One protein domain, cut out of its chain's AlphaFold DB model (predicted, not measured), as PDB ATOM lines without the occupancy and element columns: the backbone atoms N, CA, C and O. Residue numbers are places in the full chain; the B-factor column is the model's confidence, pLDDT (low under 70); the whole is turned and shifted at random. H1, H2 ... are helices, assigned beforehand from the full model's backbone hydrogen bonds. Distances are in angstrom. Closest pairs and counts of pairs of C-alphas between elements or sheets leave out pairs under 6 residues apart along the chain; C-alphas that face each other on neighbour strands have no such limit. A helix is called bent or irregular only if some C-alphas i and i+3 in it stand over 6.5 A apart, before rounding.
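This is residues 152 to 261 of the 404 residues of an uncharacterized protein of Actinomadura sp. CNU-125 (UniProt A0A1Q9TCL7). Two lobes are joined by a helix: H1, H2 and H3 cluster at one end, H4 folds back on H3 and runs on toward the other, and there H5 and H6 form a looser lobe with the loop of residues 232 to 248. The printed part has 110 residues with six named helices, H1 to H6 in order, and no named strand; the class is all helix. It is only just loose, close to compact, with a radius of gyration of the C-alphas of 15.8 A, and only just elongated, spanning 47 by 24 by 23 A.

Start at H1, residues 152 to 159, which touches H2, residues 164 to 178, at Ala 155 and Ala 171, whose C-alphas are closest at 5.1 A; the tilt is steep, 55 degrees. The hub is H3, residues 182 to 194: it touches H1 at a shallow tilt of 29 degrees, the closest C-alphas being Val 154 and Val 185, 7.2 A. With H4, residues 207 to 219, H3 forms a helical hairpin, closest at C-alphas 187 and 209, 4.7 A. H5, residues 223 to 231, only just touches H4, only at the corner, with 3 pairs of C-alphas within 8 A, C-alphas 217 and 223 closest at 5.2 A. H6, residues 249 to 259, is close to H5 but not clearly touching; C-alphas 225 and 252 are closest at 7.9 A. Every O i to N i+4 pair is within hydrogen-bond range in H1, H3, H4 and H5, against 8 of 11 in H2 and 6 of 7 in H6.

Find C-alpha 152 at (3.419, -22.738, 44.533), where H1 begins, 10.3 A long. H2 is 19.9 A and irregular, with C-alphas 169 and 172 7.2 A apart; H3 is 18.4 A, H4 18.2 A, H5 12.9 A, and H6 15.2 A, ending with C-alpha 259 at (13.961, -9.629, 32.213).

The C-alphas of Asp 163 and Glu 243 are farthest apart, 46.7 A. The printed part has no cut; the links H3 to H4 and H5 to H6 are long. Mean pLDDT of the printed part is 72.1, and residues 198 to 200, 220 to 221 and 224 to 261 are under 70.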
ATOM      1  N   ASP A 152       4.035 -22.109  43.369       96.50
ATOM      2  CA  ASP A 152       3.419 -22.738  44.533       96.50
ATOM      3  C   ASP A 152       4.228 -22.425  45.814       96.50
ATOM      4  O   ASP A 152       3.653 -22.194  46.873       96.50
ATOM      5  N   GLY A 153       5.552 -22.242  45.706       96.25
ATOM      6  CA  GLY A 153       6.371 -21.634  46.762       96.25
ATOM      7  C   GLY A 153       6.004 -20.169  47.048       96.25
ATOM      8  O   GLY A 153       5.950 -19.768  48.208       96.25
ATOM      9  N   VAL A 154       5.674 -19.379  46.019       95.38
ATOM     10  CA  VAL A 154       5.128 -18.018  46.183       95.38
ATOM     11  C   VAL A 154       3.755 -18.063  46.865       95.38
ATOM     12  O   VAL A 154       3.506 -17.263  47.763       95.38
ATOM     13  N   ALA A 155       2.887 -19.015  46.506       96.62
ATOM     14  CA  ALA A 155       1.603 -19.216  47.179       96.62
ATOM     15  C   ALA A 155       1.778 -19.539  48.675       96.62
ATOM     16  O   ALA A 155       1.085 -18.950  49.501       96.62
ATOM     17  N   ASN A 156       2.749 -20.385  49.035       97.31
ATOM     18  CA  ASN A 156       3.059 -20.704  50.433       97.31
ATOM     19  C   ASN A 156       3.552 -19.478  51.224       97.31
ATOM     20  O   ASN A 156       3.152 -19.292  52.370       97.31
ATOM     21  N   VAL A 157       4.370 -18.603  50.621       96.62
ATOM     22  CA  VAL A 157       4.797 -17.340  51.263       96.62
ATOM     23  C   VAL A 157       3.619 -16.369  51.425       96.62
ATOM     24  O   VAL A 157       3.492 -15.723  52.465       96.62
ATOM     25  N   LEU A 158       2.715 -16.290  50.442       95.12
ATOM     26  CA  LEU A 158       1.492 -15.481  50.533       95.12
ATOM     27  C   LEU A 158       0.515 -16.013  51.601       95.12
ATOM     28  O   LEU A 158      -0.133 -15.213  52.270       95.12
ATOM     29  N   ALA A 159       0.437 -17.331  51.806       95.19
ATOM     30  CA  ALA A 159      -0.459 -17.961  52.783       95.19
ATOM     31  C   ALA A 159      -0.120 -17.646  54.253       95.19
ATOM     32  O   ALA A 159      -0.986 -17.762  55.114       95.19
ATOM     33  N   GLY A 160       1.101 -17.184  54.546       94.19
ATOM     34  CA  GLY A 160       1.447 -16.620  55.859       94.19
ATOM     35  C   GLY A 160       0.909 -15.200  56.105       94.19
ATOM     36  O   GLY A 160       1.133 -14.654  57.181       94.19
ATOM     37  N   HIS A 161       0.253 -14.582  55.114       92.44
ATOM     38  CA  HIS A 161      -0.094 -13.154  55.121       92.44
ATOM     39  C   HIS A 161      -1.516 -12.833  54.624       92.44
ATOM     40  O   HIS A 161      -2.023 -11.759  54.943       92.44
ATOM     41  N   PHE A 162      -2.149 -13.727  53.854       91.69
ATOM     42  CA  PHE A 162      -3.466 -13.526  53.234       91.69
ATOM     43  C   PHE A 162      -4.337 -14.788  53.300       91.69
ATOM     44  O   PHE A 162      -3.831 -15.903  53.426       91.69
ATOM     45  N   ASP A 163      -5.652 -14.615  53.148       92.69
ATOM     46  CA  ASP A 163      -6.615 -15.716  53.109       92.69
ATOM     47  C   ASP A 163      -6.458 -16.611  51.849       92.69
ATOM     48  O   ASP A 163      -5.929 -16.164  50.822       92.69
ATOM     49  N   PRO A 164      -6.963 -17.862  51.861       93.94
ATOM     50  CA  PRO A 164      -6.801 -18.793  50.741       93.94
ATOM     51  C   PRO A 164      -7.381 -18.339  49.389       93.94
ATOM     52  O   PRO A 164      -6.901 -18.795  48.348       93.94
ATOM     53  N   LEU A 165      -8.396 -17.465  49.357       91.75
ATOM     54  CA  LEU A 165      -8.958 -16.926  48.113       91.75
ATOM     55  C   LEU A 165      -8.059 -15.820  47.552       91.75
ATOM     56  O   LEU A 165      -7.763 -15.833  46.354       91.75
ATOM     57  N   THR A 166      -7.566 -14.916  48.400       90.69
ATOM     58  CA  THR A 166      -6.580 -13.894  48.011       90.69
ATOM     59  C   THR A 166      -5.270 -14.541  47.548       90.69
ATOM     60  O   THR A 166      -4.769 -14.196  46.478       90.69
ATOM     61  N   VAL A 167      -4.765 -15.568  48.245       93.62
ATOM     62  CA  VAL A 167      -3.592 -16.350  47.798       93.62
ATOM     63  C   VAL A 167      -3.813 -16.939  46.399       93.62
ATOM     64  O   VAL A 167      -2.965 -16.767  45.521       93.62
ATOM     65  N   ARG A 168      -4.963 -17.589  46.155       92.44
ATOM     66  CA  ARG A 168      -5.302 -18.173  44.840       92.44
ATOM     67  C   ARG A 168      -5.382 -17.128  43.725       92.44
ATOM     68  O   ARG A 168      -4.937 -17.412  42.613       92.44
ATOM     69  N   ARG A 169      -5.914 -15.932  44.005       90.62
ATOM     70  CA  ARG A 169      -5.966 -14.808  43.049       90.62
ATOM     71  C   ARG A 169      -4.568 -14.277  42.730       90.62
ATOM     72  O   ARG A 169      -4.213 -14.125  41.562       90.62
ATOM     73  N   LEU A 170      -3.763 -14.014  43.760       90.00
ATOM     74  CA  LEU A 170      -2.515 -13.270  43.613       90.00
ATOM     75  C   LEU A 170      -1.311 -14.122  43.199       90.00
ATOM     76  O   LEU A 170      -0.452 -13.601  42.491       90.00
ATOM     77  N   ALA A 171      -1.210 -15.400  43.584       92.56
ATOM     78  CA  ALA A 171       0.030 -16.182  43.439       92.56
ATOM     79  C   ALA A 171       0.598 -16.214  42.004       92.56
ATOM     80  O   ALA A 171       1.797 -16.017  41.805       92.56
ATOM     81  N   THR A 172      -0.255 -16.379  40.986       90.81
ATOM     82  CA  THR A 172       0.155 -16.371  39.564       90.81
ATOM     83  C   THR A 172       0.536 -14.974  39.057       90.81
ATOM     84  O   THR A 172       1.355 -14.840  38.145       90.81
ATOM     85  N   GLY A 173      -0.037 -13.910  39.625       84.31
ATOM     86  CA  GLY A 173       0.400 -12.535  39.370       84.31
ATOM     87  C   GLY A 173       1.745 -12.252  40.036       84.31
ATOM     88  O   GLY A 173       2.680 -11.812  39.375       84.31
ATOM     89  N   CYS A 174       1.851 -12.560  41.329       87.19
ATOM     90  CA  CYS A 174       3.019 -12.317  42.166       87.19
ATOM     91  C   CYS A 174       4.250 -13.067  41.639       87.19
ATOM     92  O   CYS A 174       5.290 -12.454  41.420       87.19
ATOM     93  N   HIS A 175       4.131 -14.361  41.321       88.19
ATOM     94  CA  HIS A 175       5.230 -15.133  40.730       88.19
ATOM     95  C   HIS A 175       5.758 -14.500  39.433       88.19
ATOM     96  O   HIS A 175       6.970 -14.393  39.265       88.19
ATOM     97  N   ARG A 176       4.866 -14.030  38.548       80.88
ATOM     98  CA  ARG A 176       5.246 -13.332  37.309       80.88
ATOM     99  C   ARG A 176       5.941 -11.998  37.578       80.88
ATOM    100  O   ARG A 176       7.050 -11.762  37.118       80.88
ATOM    101  N   ALA A 177       5.333 -11.148  38.404       78.94
ATOM    102  CA  ALA A 177       5.873  -9.833  38.748       78.94
ATOM    103  C   ALA A 177       7.233  -9.879  39.478       78.94
ATOM    104  O   ALA A 177       7.963  -8.890  39.481       78.94
ATOM    105  N   THR A 178       7.572 -11.012  40.100       83.94
ATOM    106  CA  THR A 178       8.779 -11.192  40.928       83.94
ATOM    107  C   THR A 178       9.812 -12.148  40.327       83.94
ATOM    108  O   THR A 178      10.914 -12.258  40.864       83.94
ATOM    109  N   GLY A 179       9.467 -12.910  39.282       86.56
ATOM    110  CA  GLY A 179      10.240 -14.078  38.836       86.56
ATOM    111  C   GLY A 179      10.418 -15.163  39.914       86.56
ATOM    112  O   GLY A 179      11.354 -15.961  39.834       86.56
ATOM    113  N   GLY A 180       9.587 -15.148  40.965       87.06
ATOM    114  CA  GLY A 180       9.739 -15.970  42.169       87.06
ATOM    115  C   GLY A 180      10.831 -15.499  43.143       87.06
ATOM    116  O   GLY A 180      11.227 -16.260  44.024       87.06
ATOM    117  N   ASN A 181      11.376 -14.288  43.001       90.19
ATOM    118  CA  ASN A 181      12.390 -13.753  43.917       90.19
ATOM    119  C   ASN A 181      11.774 -13.430  45.300       90.19
ATOM    120  O   ASN A 181      10.941 -12.521  45.366       90.19
ATOM    121  N   PRO A 182      12.198 -14.084  46.407       92.94
ATOM    122  CA  PRO A 182      11.626 -13.859  47.739       92.94
ATOM    123  C   PRO A 182      11.617 -12.390  48.175       92.94
ATOM    124  O   PRO A 182      10.625 -11.930  48.735       92.94
ATOM    125  N   LEU A 183      12.678 -11.632  47.868       91.69
ATOM    126  CA  LEU A 183      12.781 -10.219  48.248       91.69
ATOM    127  C   LEU A 183      11.681  -9.371  47.588       91.69
ATOM    128  O   LEU A 183      11.116  -8.486  48.222       91.69
ATOM    129  N   LEU A 184      11.350  -9.669  46.328       91.00
ATOM    130  CA  LEU A 184      10.285  -8.985  45.595       91.00
ATOM    131  C   LEU A 184       8.888  -9.473  46.024       91.00
ATOM    132  O   LEU A 184       7.951  -8.681  46.035       91.00
ATOM    133  N   VAL A 185       8.745 -10.746  46.421       92.69
ATOM    134  CA  VAL A 185       7.487 -11.301  46.964       92.69
ATOM    135  C   VAL A 185       7.131 -10.646  48.301       92.69
ATOM    136  O   VAL A 185       6.021 -10.141  48.449       92.69
ATOM    137  N   HIS A 186       8.072 -10.581  49.251       96.06
ATOM    138  CA  HIS A 186       7.858  -9.894  50.531       96.06
ATOM    139  C   HIS A 186       7.599  -8.394  50.355       96.06
ATOM    140  O   HIS A 186       6.800  -7.819  51.087       96.06
ATOM    141  N   ALA A 187       8.201  -7.767  49.345       91.44
ATOM    142  CA  ALA A 187       7.944  -6.369  49.037       91.44
ATOM    143  C   ALA A 187       6.511  -6.108  48.519       91.44
ATOM    144  O   ALA A 187       5.896  -5.129  48.931       91.44
ATOM    145  N   LEU A 188       5.942  -7.001  47.694       89.19
ATOM    146  CA  LEU A 188       4.524  -6.924  47.297       89.19
ATOM    147  C   LEU A 188       3.573  -7.182  48.474       89.19
ATOM    148  O   LEU A 188       2.515  -6.561  48.553       89.19
ATOM    149  N   ILE A 189       3.946  -8.073  49.399       93.31
ATOM    150  CA  ILE A 189       3.190  -8.311  50.639       93.31
ATOM    151  C   ILE A 189       3.137  -7.032  51.490       93.31
ATOM    152  O   ILE A 189       2.069  -6.677  51.987       93.31
ATOM    153  N   GLU A 190       4.253  -6.315  51.624       92.88
ATOM    154  CA  GLU A 190       4.320  -5.076  52.409       92.88
ATOM    155  C   GLU A 190       3.570  -3.905  51.749       92.88
ATOM    156  O   GLU A 190       2.808  -3.201  52.418       92.88
ATOM    157  N   ASP A 191       3.705  -3.735  50.429       87.12
ATOM    158  CA  ASP A 191       2.932  -2.740  49.674       87.12
ATOM    159  C   ASP A 191       1.414  -3.032  49.740       87.12
ATOM    160  O   ASP A 191       0.608  -2.104  49.840       87.12
ATOM    161  N   HIS A 192       1.001  -4.307  49.778       88.31
ATOM    162  CA  HIS A 192      -0.385  -4.691  50.067       88.31
ATOM    163  C   HIS A 192      -0.826  -4.318  51.482       88.31
ATOM    164  O   HIS A 192      -1.874  -3.687  51.632       88.31
ATOM    165  N   ARG A 193      -0.042  -4.652  52.513       87.25
ATOM    166  CA  ARG A 193      -0.368  -4.322  53.913       87.25
ATOM    167  C   ARG A 193      -0.504  -2.811  54.117       87.25
ATOM    168  O   ARG A 193      -1.443  -2.367  54.768       87.25
ATOM    169  N   THR A 194       0.367  -2.027  53.484       87.38
ATOM    170  CA  THR A 194       0.336  -0.555  53.532       87.38
ATOM    171  C   THR A 194      -0.847   0.038  52.750       87.38
ATOM    172  O   THR A 194      -1.320   1.119  53.085       87.38
ATOM    173  N   SER A 195      -1.377  -0.661  51.737       84.56
ATOM    174  CA  SER A 195      -2.531  -0.190  50.952       84.56
ATOM    175  C   SER A 195      -3.874  -0.209  51.698       84.56
ATOM    176  O   SER A 195      -4.841   0.371  51.212       84.56
ATOM    177  N   GLY A 196      -3.967  -0.905  52.839       74.81
ATOM    178  CA  GLY A 196      -5.205  -1.036  53.622       74.81
ATOM    179  C   GLY A 196      -6.317  -1.876  52.969       74.81
ATOM    180  O   GLY A 196      -7.369  -2.070  53.575       74.81
ATOM    181  N   ALA A 197      -6.113  -2.399  51.755       73.88
ATOM    182  CA  ALA A 197      -7.088  -3.248  51.078       73.88
ATOM    183  C   ALA A 197      -7.183  -4.624  51.763       73.88
ATOM    184  O   ALA A 197      -6.259  -5.428  51.674       73.88
ATOM    185  N   ALA A 198      -8.316  -4.915  52.411       65.31
ATOM    186  CA  ALA A 198      -8.526  -6.176  53.134       65.31
ATOM    187  C   ALA A 198      -8.541  -7.423  52.224       65.31
ATOM    188  O   ALA A 198      -8.086  -8.484  52.632       65.31
ATOM    189  N   HIS A 199      -9.037  -7.286  50.988       67.56
ATOM    190  CA  HIS A 199      -9.114  -8.363  49.992       67.56
ATOM    191  C   HIS A 199      -8.664  -7.841  48.610       67.56
ATOM    192  O   HIS A 199      -9.505  -7.514  47.766       67.56
ATOM    193  N   PRO A 200      -7.350  -7.676  48.370       66.56
ATOM    194  CA  PRO A 200      -6.837  -7.098  47.130       66.56
ATOM    195  C   PRO A 200      -7.093  -8.016  45.922       66.56
ATOM    196  O   PRO A 200      -6.632  -9.156  45.862       66.56
ATOM    197  N   ALA A 201      -7.826  -7.502  44.930       72.88
ATOM    198  CA  ALA A 201      -8.140  -8.226  43.694       72.88
ATOM    199  C   ALA A 201      -6.991  -8.217  42.663       72.88
ATOM    200  O   ALA A 201      -6.914  -9.113  41.823       72.88
ATOM    201  N   GLU A 202      -6.102  -7.224  42.742       79.06
ATOM    202  CA  GLU A 202      -4.927  -7.028  41.886       79.06
ATOM    203  C   GLU A 202      -3.697  -6.698  42.743       79.06
ATOM    204  O   GLU A 202      -3.845  -6.289  43.891       79.06
ATOM    205  N   LEU A 203      -2.486  -6.841  42.188       79.62
ATOM    206  CA  LEU A 203      -1.234  -6.504  42.878       79.62
ATOM    207  C   LEU A 203      -1.055  -4.990  43.055       79.62
ATOM    208  O   LEU A 203      -1.181  -4.228  42.096       79.62
ATOM    209  N   VAL A 204      -0.632  -4.574  44.250       82.75
ATOM    210  CA  VAL A 204      -0.202  -3.197  44.532       82.75
ATOM    211  C   VAL A 204       1.317  -3.118  44.401       82.75
ATOM    212  O   VAL A 204       2.037  -3.943  44.955       82.75
ATOM    213  N   PHE A 205       1.800  -2.110  43.675       82.06
ATOM    214  CA  PHE A 205       3.224  -1.828  43.485       82.06
ATOM    215  C   PHE A 205       3.545  -0.460  44.093       82.06
ATOM    216  O   PHE A 205       3.236   0.575  43.498       82.06
ATOM    217  N   GLY A 206       4.138  -0.457  45.284       79.38
ATOM    218  CA  GLY A 206       4.407   0.741  46.074       79.38
ATOM    219  C   GLY A 206       5.899   1.044  46.201       79.38
ATOM    220  O   GLY A 206       6.668   0.948  45.238       79.38
ATOM    221  N   GLU A 207       6.300   1.484  47.392       84.06
ATOM    222  CA  GLU A 207       7.682   1.868  47.695       84.06
ATOM    223  C   GLU A 207       8.525   0.667  48.139       84.06
ATOM    224  O   GLU A 207       9.720   0.625  47.837       84.06
ATOM    225  N   ALA A 208       7.931  -0.345  48.784       83.94
ATOM    226  CA  ALA A 208       8.666  -1.541  49.178       83.94
ATOM    227  C   ALA A 208       9.167  -2.287  47.932       83.94
ATOM    228  O   ALA A 208      10.363  -2.576  47.827       83.94
ATOM    229  N   PHE A 209       8.299  -2.521  46.940       84.19
ATOM    230  CA  PHE A 209       8.683  -3.170  45.684       84.19
ATOM    231  C   PHE A 209       9.714  -2.349  44.905       84.19
ATOM    232  O   PHE A 209      10.695  -2.899  44.400       84.19
ATOM    233  N   ARG A 210       9.554  -1.020  44.859       82.44
ATOM    234  CA  ARG A 210      10.507  -0.108  44.208       82.44
ATOM    235  C   ARG A 210      11.905  -0.214  44.818       82.44
ATOM    236  O   ARG A 210      12.880  -0.382  44.082       82.44
ATOM    237  N   ARG A 211      12.004  -0.176  46.151       84.88
ATOM    238  CA  ARG A 211      13.270  -0.339  46.884       84.88
ATOM    239  C   ARG A 211      13.872  -1.721  46.663       84.88
ATOM    240  O   ARG A 211      15.056  -1.811  46.361       84.88
ATOM    241  N   ALA A 212      13.063  -2.777  46.727       83.75
ATOM    242  CA  ALA A 212      13.513  -4.149  46.508       83.75
ATOM    243  C   ALA A 212      14.080  -4.369  45.087       83.75
ATOM    244  O   ALA A 212      15.150  -4.966  44.938       83.75
ATOM    245  N   VAL A 213      13.438  -3.815  44.049       82.56
ATOM    246  CA  VAL A 213      13.967  -3.821  42.670       82.56
ATOM    247  C   VAL A 213      15.302  -3.077  42.587       82.56
ATOM    248  O   VAL A 213      16.255  -3.607  42.014       82.56
ATOM    249  N   LEU A 214      15.412  -1.884  43.184       83.75
ATOM    250  CA  LEU A 214      16.671  -1.130  43.208       83.75
ATOM    251  C   LEU A 214      17.786  -1.908  43.928       83.75
ATOM    252  O   LEU A 214      18.892  -1.997  43.398       83.75
ATOM    253  N   THR A 215      17.502  -2.546  45.067       84.12
ATOM    254  CA  THR A 215      18.456  -3.419  45.773       84.12
ATOM    255  C   THR A 215      18.950  -4.563  44.883       84.12
ATOM    256  O   THR A 215      20.158  -4.799  44.821       84.12
ATOM    257  N   CYS A 216      18.066  -5.239  44.140       82.00
ATOM    258  CA  CYS A 216      18.472  -6.275  43.185       82.00
ATOM    259  C   CYS A 216      19.367  -5.724  42.063       82.00
ATOM    260  O   CYS A 216      20.385  -6.339  41.741       82.00
ATOM    261  N   LEU A 217      19.025  -4.564  41.493       79.44
ATOM    262  CA  LEU A 217      19.813  -3.935  40.429       79.44
ATOM    263  C   LEU A 217      21.194  -3.480  40.916       79.44
ATOM    264  O   LEU A 217      22.171  -3.660  40.194       79.44
ATOM    265  N   HIS A 218      21.298  -2.952  42.139       78.06
ATOM    266  CA  HIS A 218      22.581  -2.583  42.738       78.06
ATOM    267  C   HIS A 218      23.447  -3.812  43.066       78.06
ATOM    268  O   HIS A 218      24.625  -3.812  42.714       78.06
ATOM    269  N   ARG A 219      22.884  -4.881  43.656       75.62
ATOM    270  CA  ARG A 219      23.635  -6.125  43.957       75.62
ATOM    271  C   ARG A 219      24.097  -6.889  42.712       75.62
ATOM    272  O   ARG A 219      25.056  -7.645  42.800       75.62
ATOM    273  N   CYS A 220      23.439  -6.704  41.568       69.62
ATOM    274  CA  CYS A 220      23.819  -7.335  40.296       69.62
ATOM    275  C   CYS A 220      24.562  -6.388  39.334       69.62
ATOM    276  O   CYS A 220      24.701  -6.723  38.163       69.62
ATOM    277  N   GLU A 221      24.941  -5.182  39.778       68.38
ATOM    278  CA  GLU A 221      25.512  -4.085  38.964       68.38
ATOM    279  C   GLU A 221      24.678  -3.663  37.726       68.38
ATOM    280  O   GLU A 221      25.085  -2.816  36.934       68.38
ATOM    281  N   ALA A 222      23.450  -4.171  37.591       70.00
ATOM    282  CA  ALA A 222      22.594  -4.070  36.408       70.00
ATOM    283  C   ALA A 222      21.861  -2.719  36.255       70.00
ATOM    284  O   ALA A 222      20.978  -2.580  35.405       70.00
ATOM    285  N   VAL A 223      22.203  -1.703  37.057       73.06
ATOM    286  CA  VAL A 223      21.575  -0.368  37.010       73.06
ATOM    287  C   VAL A 223      21.694   0.303  35.625       73.06
ATOM    288  O   VAL A 223      20.680   0.833  35.164       73.06
ATOM    289  N   PRO A 224      22.842   0.272  34.908       68.00
ATOM    290  CA  PRO A 224      22.926   0.820  33.550       68.00
ATOM    291  C   PRO A 224      22.012   0.073  32.568       68.00
ATOM    292  O   PRO A 224      21.258   0.703  31.828       68.00
ATOM    293  N   TYR A 225      22.001  -1.265  32.628       66.81
ATOM    294  CA  TYR A 225      21.163  -2.119  31.777       66.81
ATOM    295  C   TYR A 225      19.668  -1.832  31.962       66.81
ATOM    296  O   TYR A 225      18.934  -1.650  30.991       66.81
ATOM    297  N   ALA A 226      19.222  -1.722  33.216       69.50
ATOM    298  CA  ALA A 226      17.838  -1.400  33.546       69.50
ATOM    299  C   ALA A 226      17.429   0.003  33.069       69.50
ATOM    300  O   ALA A 226      16.302   0.177  32.604       69.50
ATOM    301  N   ARG A 227      18.339   0.990  33.119       68.75
ATOM    302  CA  ARG A 227      18.108   2.329  32.548       68.75
ATOM    303  C   ARG A 227      17.944   2.267  31.025       68.75
ATOM    304  O   ARG A 227      16.972   2.814  30.513       68.75
ATOM    305  N   GLY A 228      18.814   1.543  30.315       67.19
ATOM    306  CA  GLY A 228      18.674   1.321  28.868       67.19
ATOM    307  C   GLY A 228      17.340   0.654  28.499       67.19
ATOM    308  O   GLY A 228      16.589   1.157  27.664       67.19
ATOM    309  N   LEU A 229      16.978  -0.424  29.203       65.56
ATOM    310  CA  LEU A 229      15.710  -1.142  29.015       65.56
ATOM    311  C   LEU A 229      14.441  -0.359  29.402       65.56
ATOM    312  O   LEU A 229      13.343  -0.818  29.067       65.56
ATOM    313  N   ALA A 230      14.566   0.770  30.106       65.88
ATOM    314  CA  ALA A 230      13.455   1.662  30.442       65.88
ATOM    315  C   ALA A 230      13.200   2.734  29.365       65.88
ATOM    316  O   ALA A 230      12.061   3.169  29.205       65.88
ATOM    317  N   VAL A 231      14.233   3.132  28.612       68.12
ATOM    318  CA  VAL A 231      14.117   4.050  27.461       68.12
ATOM    319  C   VAL A 231      13.656   3.305  26.201       68.12
ATOM    320  O   VAL A 231      12.946   3.859  25.363       68.12
ATOM    321  N   LEU A 232      14.031   2.031  26.069       57.91
ATOM    322  CA  LEU A 232      13.687   1.191  24.922       57.91
ATOM    323  C   LEU A 232      12.182   0.832  24.869       57.91
ATOM    324  O   LEU A 232      11.644   0.275  25.834       57.91
ATOM    325  N   PRO A 233      11.483   1.061  23.733       49.47
ATOM    326  CA  PRO A 233      10.062   0.744  23.604       49.47
ATOM    327  C   PRO A 233       9.820  -0.773  23.714       49.47
ATOM    328  O   PRO A 233      10.648  -1.562  23.244       49.47
ATOM    329  N   PRO A 234       8.677  -1.224  24.273       45.78
ATOM    330  CA  PRO A 234       8.501  -2.578  24.823       45.78
ATOM    331  C   PRO A 234       8.576  -3.773  23.847       45.78
ATOM    332  O   PRO A 234       8.377  -4.902  24.280       45.78
ATOM    333  N   ARG A 235       8.881  -3.561  22.559       38.22
ATOM    334  CA  ARG A 235       9.088  -4.607  21.533       38.22
ATOM    335  C   ARG A 235      10.501  -4.628  20.927       38.22
ATOM    336  O   ARG A 235      10.729  -5.305  19.931       38.22
ATOM    337  N   SER A 236      11.451  -3.893  21.508       43.41
ATOM    338  CA  SER A 236      12.843  -3.792  21.025       43.41
ATOM    339  C   SER A 236      13.832  -4.741  21.727       43.41
ATOM    340  O   SER A 236      15.042  -4.576  21.615       43.41
ATOM    341  N   SER A 237      13.334  -5.783  22.403       42.53
ATOM    342  CA  SER A 237      14.134  -6.881  22.964       42.53
ATOM    343  C   SER A 237      14.685  -7.800  21.859       42.53
ATOM    344  O   SER A 237      14.189  -8.906  21.641       42.53
ATOM    345  N   ARG A 238      15.698  -7.314  21.139       41.56
ATOM    346  CA  ARG A 238      16.510  -8.054  20.162       41.56
ATOM    347  C   ARG A 238      17.982  -8.084  20.614       41.56
ATOM    348  O   ARG A 238      18.364  -7.270  21.461       41.56
ATOM    349  N   PRO A 239      18.820  -8.984  20.063       40.75
ATOM    350  CA  PRO A 239      20.274  -8.872  20.194       40.75
ATOM    351  C   PRO A 239      20.738  -7.470  19.761       40.75
ATOM    352  O   PRO A 239      20.217  -6.940  18.781       40.75
ATOM    353  N   GLY A 240      21.656  -6.860  20.518       42.25
ATOM    354  CA  GLY A 240      22.127  -5.474  20.316       42.25
ATOM    355  C   GLY A 240      21.835  -4.510  21.479       42.25
ATOM    356  O   GLY A 240      22.512  -3.498  21.630       42.25
ATOM    357  N   ALA A 241      20.914  -4.844  22.396       43.62
ATOM    358  CA  ALA A 241      20.634  -4.022  23.589       43.62
ATOM    359  C   ALA A 241      21.818  -3.891  24.586       43.62
ATOM    360  O   ALA A 241      21.712  -3.160  25.568       43.62
ATOM    361  N   GLY A 242      22.924  -4.608  24.354       39.75
ATOM    362  CA  GLY A 242      24.171  -4.499  25.117       39.75
ATOM    363  C   GLY A 242      25.106  -3.396  24.636       39.75
ATOM    364  O   GLY A 242      25.600  -2.612  25.446       39.75
ATOM    365  N   GLU A 243      25.296  -3.296  23.319       40.06
ATOM    366  CA  GLU A 243      26.186  -2.314  22.684       40.06
ATOM    367  C   GLU A 243      25.732  -0.883  22.991       40.06
ATOM    368  O   GLU A 243      26.544  -0.032  23.342       40.06
ATOM    369  N   LEU A 244      24.414  -0.649  22.993       36.69
ATOM    370  CA  LEU A 244      23.800   0.642  23.322       36.69
ATOM    371  C   LEU A 244      23.990   1.080  24.794       36.69
ATOM    372  O   LEU A 244      23.614   2.193  25.156       36.69
ATOM    373  N   VAL A 245      24.525   0.206  25.656       43.25
ATOM    374  CA  VAL A 245      24.715   0.445  27.100       43.25
ATOM    375  C   VAL A 245      26.169   0.186  27.541       43.25
ATOM    376  O   VAL A 245      26.497   0.364  28.711       43.25
ATOM    377  N   GLY A 246      27.062  -0.201  26.622       37.47
ATOM    378  CA  GLY A 246      28.472  -0.478  26.928       37.47
ATOM    379  C   GLY A 246      28.694  -1.697  27.832       37.47
ATOM    380  O   GLY A 246      29.658  -1.723  28.594       37.47
ATOM    381  N   LEU A 247      27.793  -2.686  27.784       40.84
ATOM    382  CA  LEU A 247      27.863  -3.906  28.595       40.84
ATOM    383  C   LEU A 247      28.262  -5.112  27.744       40.84
ATOM    384  O   LEU A 247      27.798  -5.263  26.613       40.84
ATOM    385  N   ASP A 248      29.098  -5.986  28.306       38.09
ATOM    386  CA  ASP A 248      29.582  -7.174  27.608       38.09
ATOM    387  C   ASP A 248      28.467  -8.200  27.322       38.09
ATOM    388  O   ASP A 248      27.405  -8.229  27.953       38.09
ATOM    389  N   ALA A 249      28.726  -9.081  26.354       37.47
ATOM    390  CA  ALA A 249      27.748 -10.059  25.890       37.47
ATOM    391  C   ALA A 249      27.295 -11.058  26.977       37.47
ATOM    392  O   ALA A 249      26.172 -11.561  26.893       37.47
ATOM    393  N   GLN A 250      28.107 -11.335  28.007       35.16
ATOM    394  CA  GLN A 250      27.715 -12.217  29.110       35.16
ATOM    395  C   GLN A 250      26.786 -11.497  30.089       35.16
ATOM    396  O   GLN A 250      25.723 -12.033  30.408       35.16
ATOM    397  N   ALA A 251      27.108 -10.267  30.500       36.47
ATOM    398  CA  ALA A 251      26.227  -9.434  31.325       36.47
ATOM    399  C   ALA A 251      24.848  -9.233  30.666       36.47
ATOM    400  O   ALA A 251      23.803  -9.287  31.328       36.47
ATOM    401  N   VAL A 252      24.836  -9.070  29.342       37.22
ATOM    402  CA  VAL A 252      23.632  -8.874  28.524       37.22
ATOM    403  C   VAL A 252      22.811 -10.157  28.395       37.22
ATOM    404  O   VAL A 252      21.593 -10.103  28.570       37.22
ATOM    405  N   ALA A 253      23.442 -11.313  28.164       37.28
ATOM    406  CA  ALA A 253      22.752 -12.604  28.158       37.28
ATOM    407  C   ALA A 253      22.158 -12.932  29.541       37.28
ATOM    408  O   ALA A 253      20.965 -13.218  29.662       37.28
ATOM    409  N   LEU A 254      22.964 -12.799  30.601       38.62
ATOM    410  CA  LEU A 254      22.558 -13.061  31.983       38.62
ATOM    411  C   LEU A 254      21.366 -12.193  32.405       38.62
ATOM    412  O   LEU A 254      20.433 -12.696  33.039       38.62
ATOM    413  N   THR A 255      21.377 -10.900  32.081       37.88
ATOM    414  CA  THR A 255      20.299  -9.982  32.486       37.88
ATOM    415  C   THR A 255      19.084 -10.078  31.555       37.88
ATOM    416  O   THR A 255      17.948  -9.955  32.016       37.88
ATOM    417  N   GLY A 256      19.299 -10.424  30.281       38.41
ATOM    418  CA  GLY A 256      18.245 -10.777  29.331       38.41
ATOM    419  C   GLY A 256      17.394 -11.957  29.809       38.41
ATOM    420  O   GLY A 256      16.175 -11.836  29.858       38.41
ATOM    421  N   GLU A 257      18.000 -13.059  30.269       40.56
ATOM    422  CA  GLU A 257      17.258 -14.226  30.790       40.56
ATOM    423  C   GLU A 257      16.345 -13.927  31.994       40.56
ATOM    424  O   GLU A 257      15.376 -14.658  32.228       40.56
ATOM    425  N   VAL A 258      16.670 -12.886  32.770       40.12
ATOM    426  CA  VAL A 258      15.908 -12.463  33.957       40.12
ATOM    427  C   VAL A 258      14.755 -11.537  33.574       40.12
ATOM    428  O   VAL A 258      13.672 -11.660  34.135       40.12
ATOM    429  N   LEU A 259      14.955 -10.639  32.604       41.50
ATOM    430  CA  LEU A 259      13.961  -9.629  32.213       41.50
ATOM    431  C   LEU A 259      13.122 -10.003  30.978       41.50
ATOM    432  O   LEU A 259      12.135  -9.329  30.693       41.50
ATOM    433  N   ALA A 260      13.474 -11.073  30.258       38.22
ATOM    434  CA  ALA A 260      12.701 -11.592  29.126       38.22
ATOM    435  C   ALA A 260      11.615 -12.610  29.523       38.22
ATOM    436  O   ALA A 260      10.764 -12.923  28.694       38.22
ATOM    437  N   ARG A 261      11.624 -13.135  30.761       38.28
ATOM    438  CA  ARG A 261      10.593 -14.086  31.223       38.28
ATOM    439  C   ARG A 261       9.274 -13.428  31.626       38.28
ATOM    440  O   ARG A 261       8.240 -14.051  31.428       38.28
TER     441      ARG A 261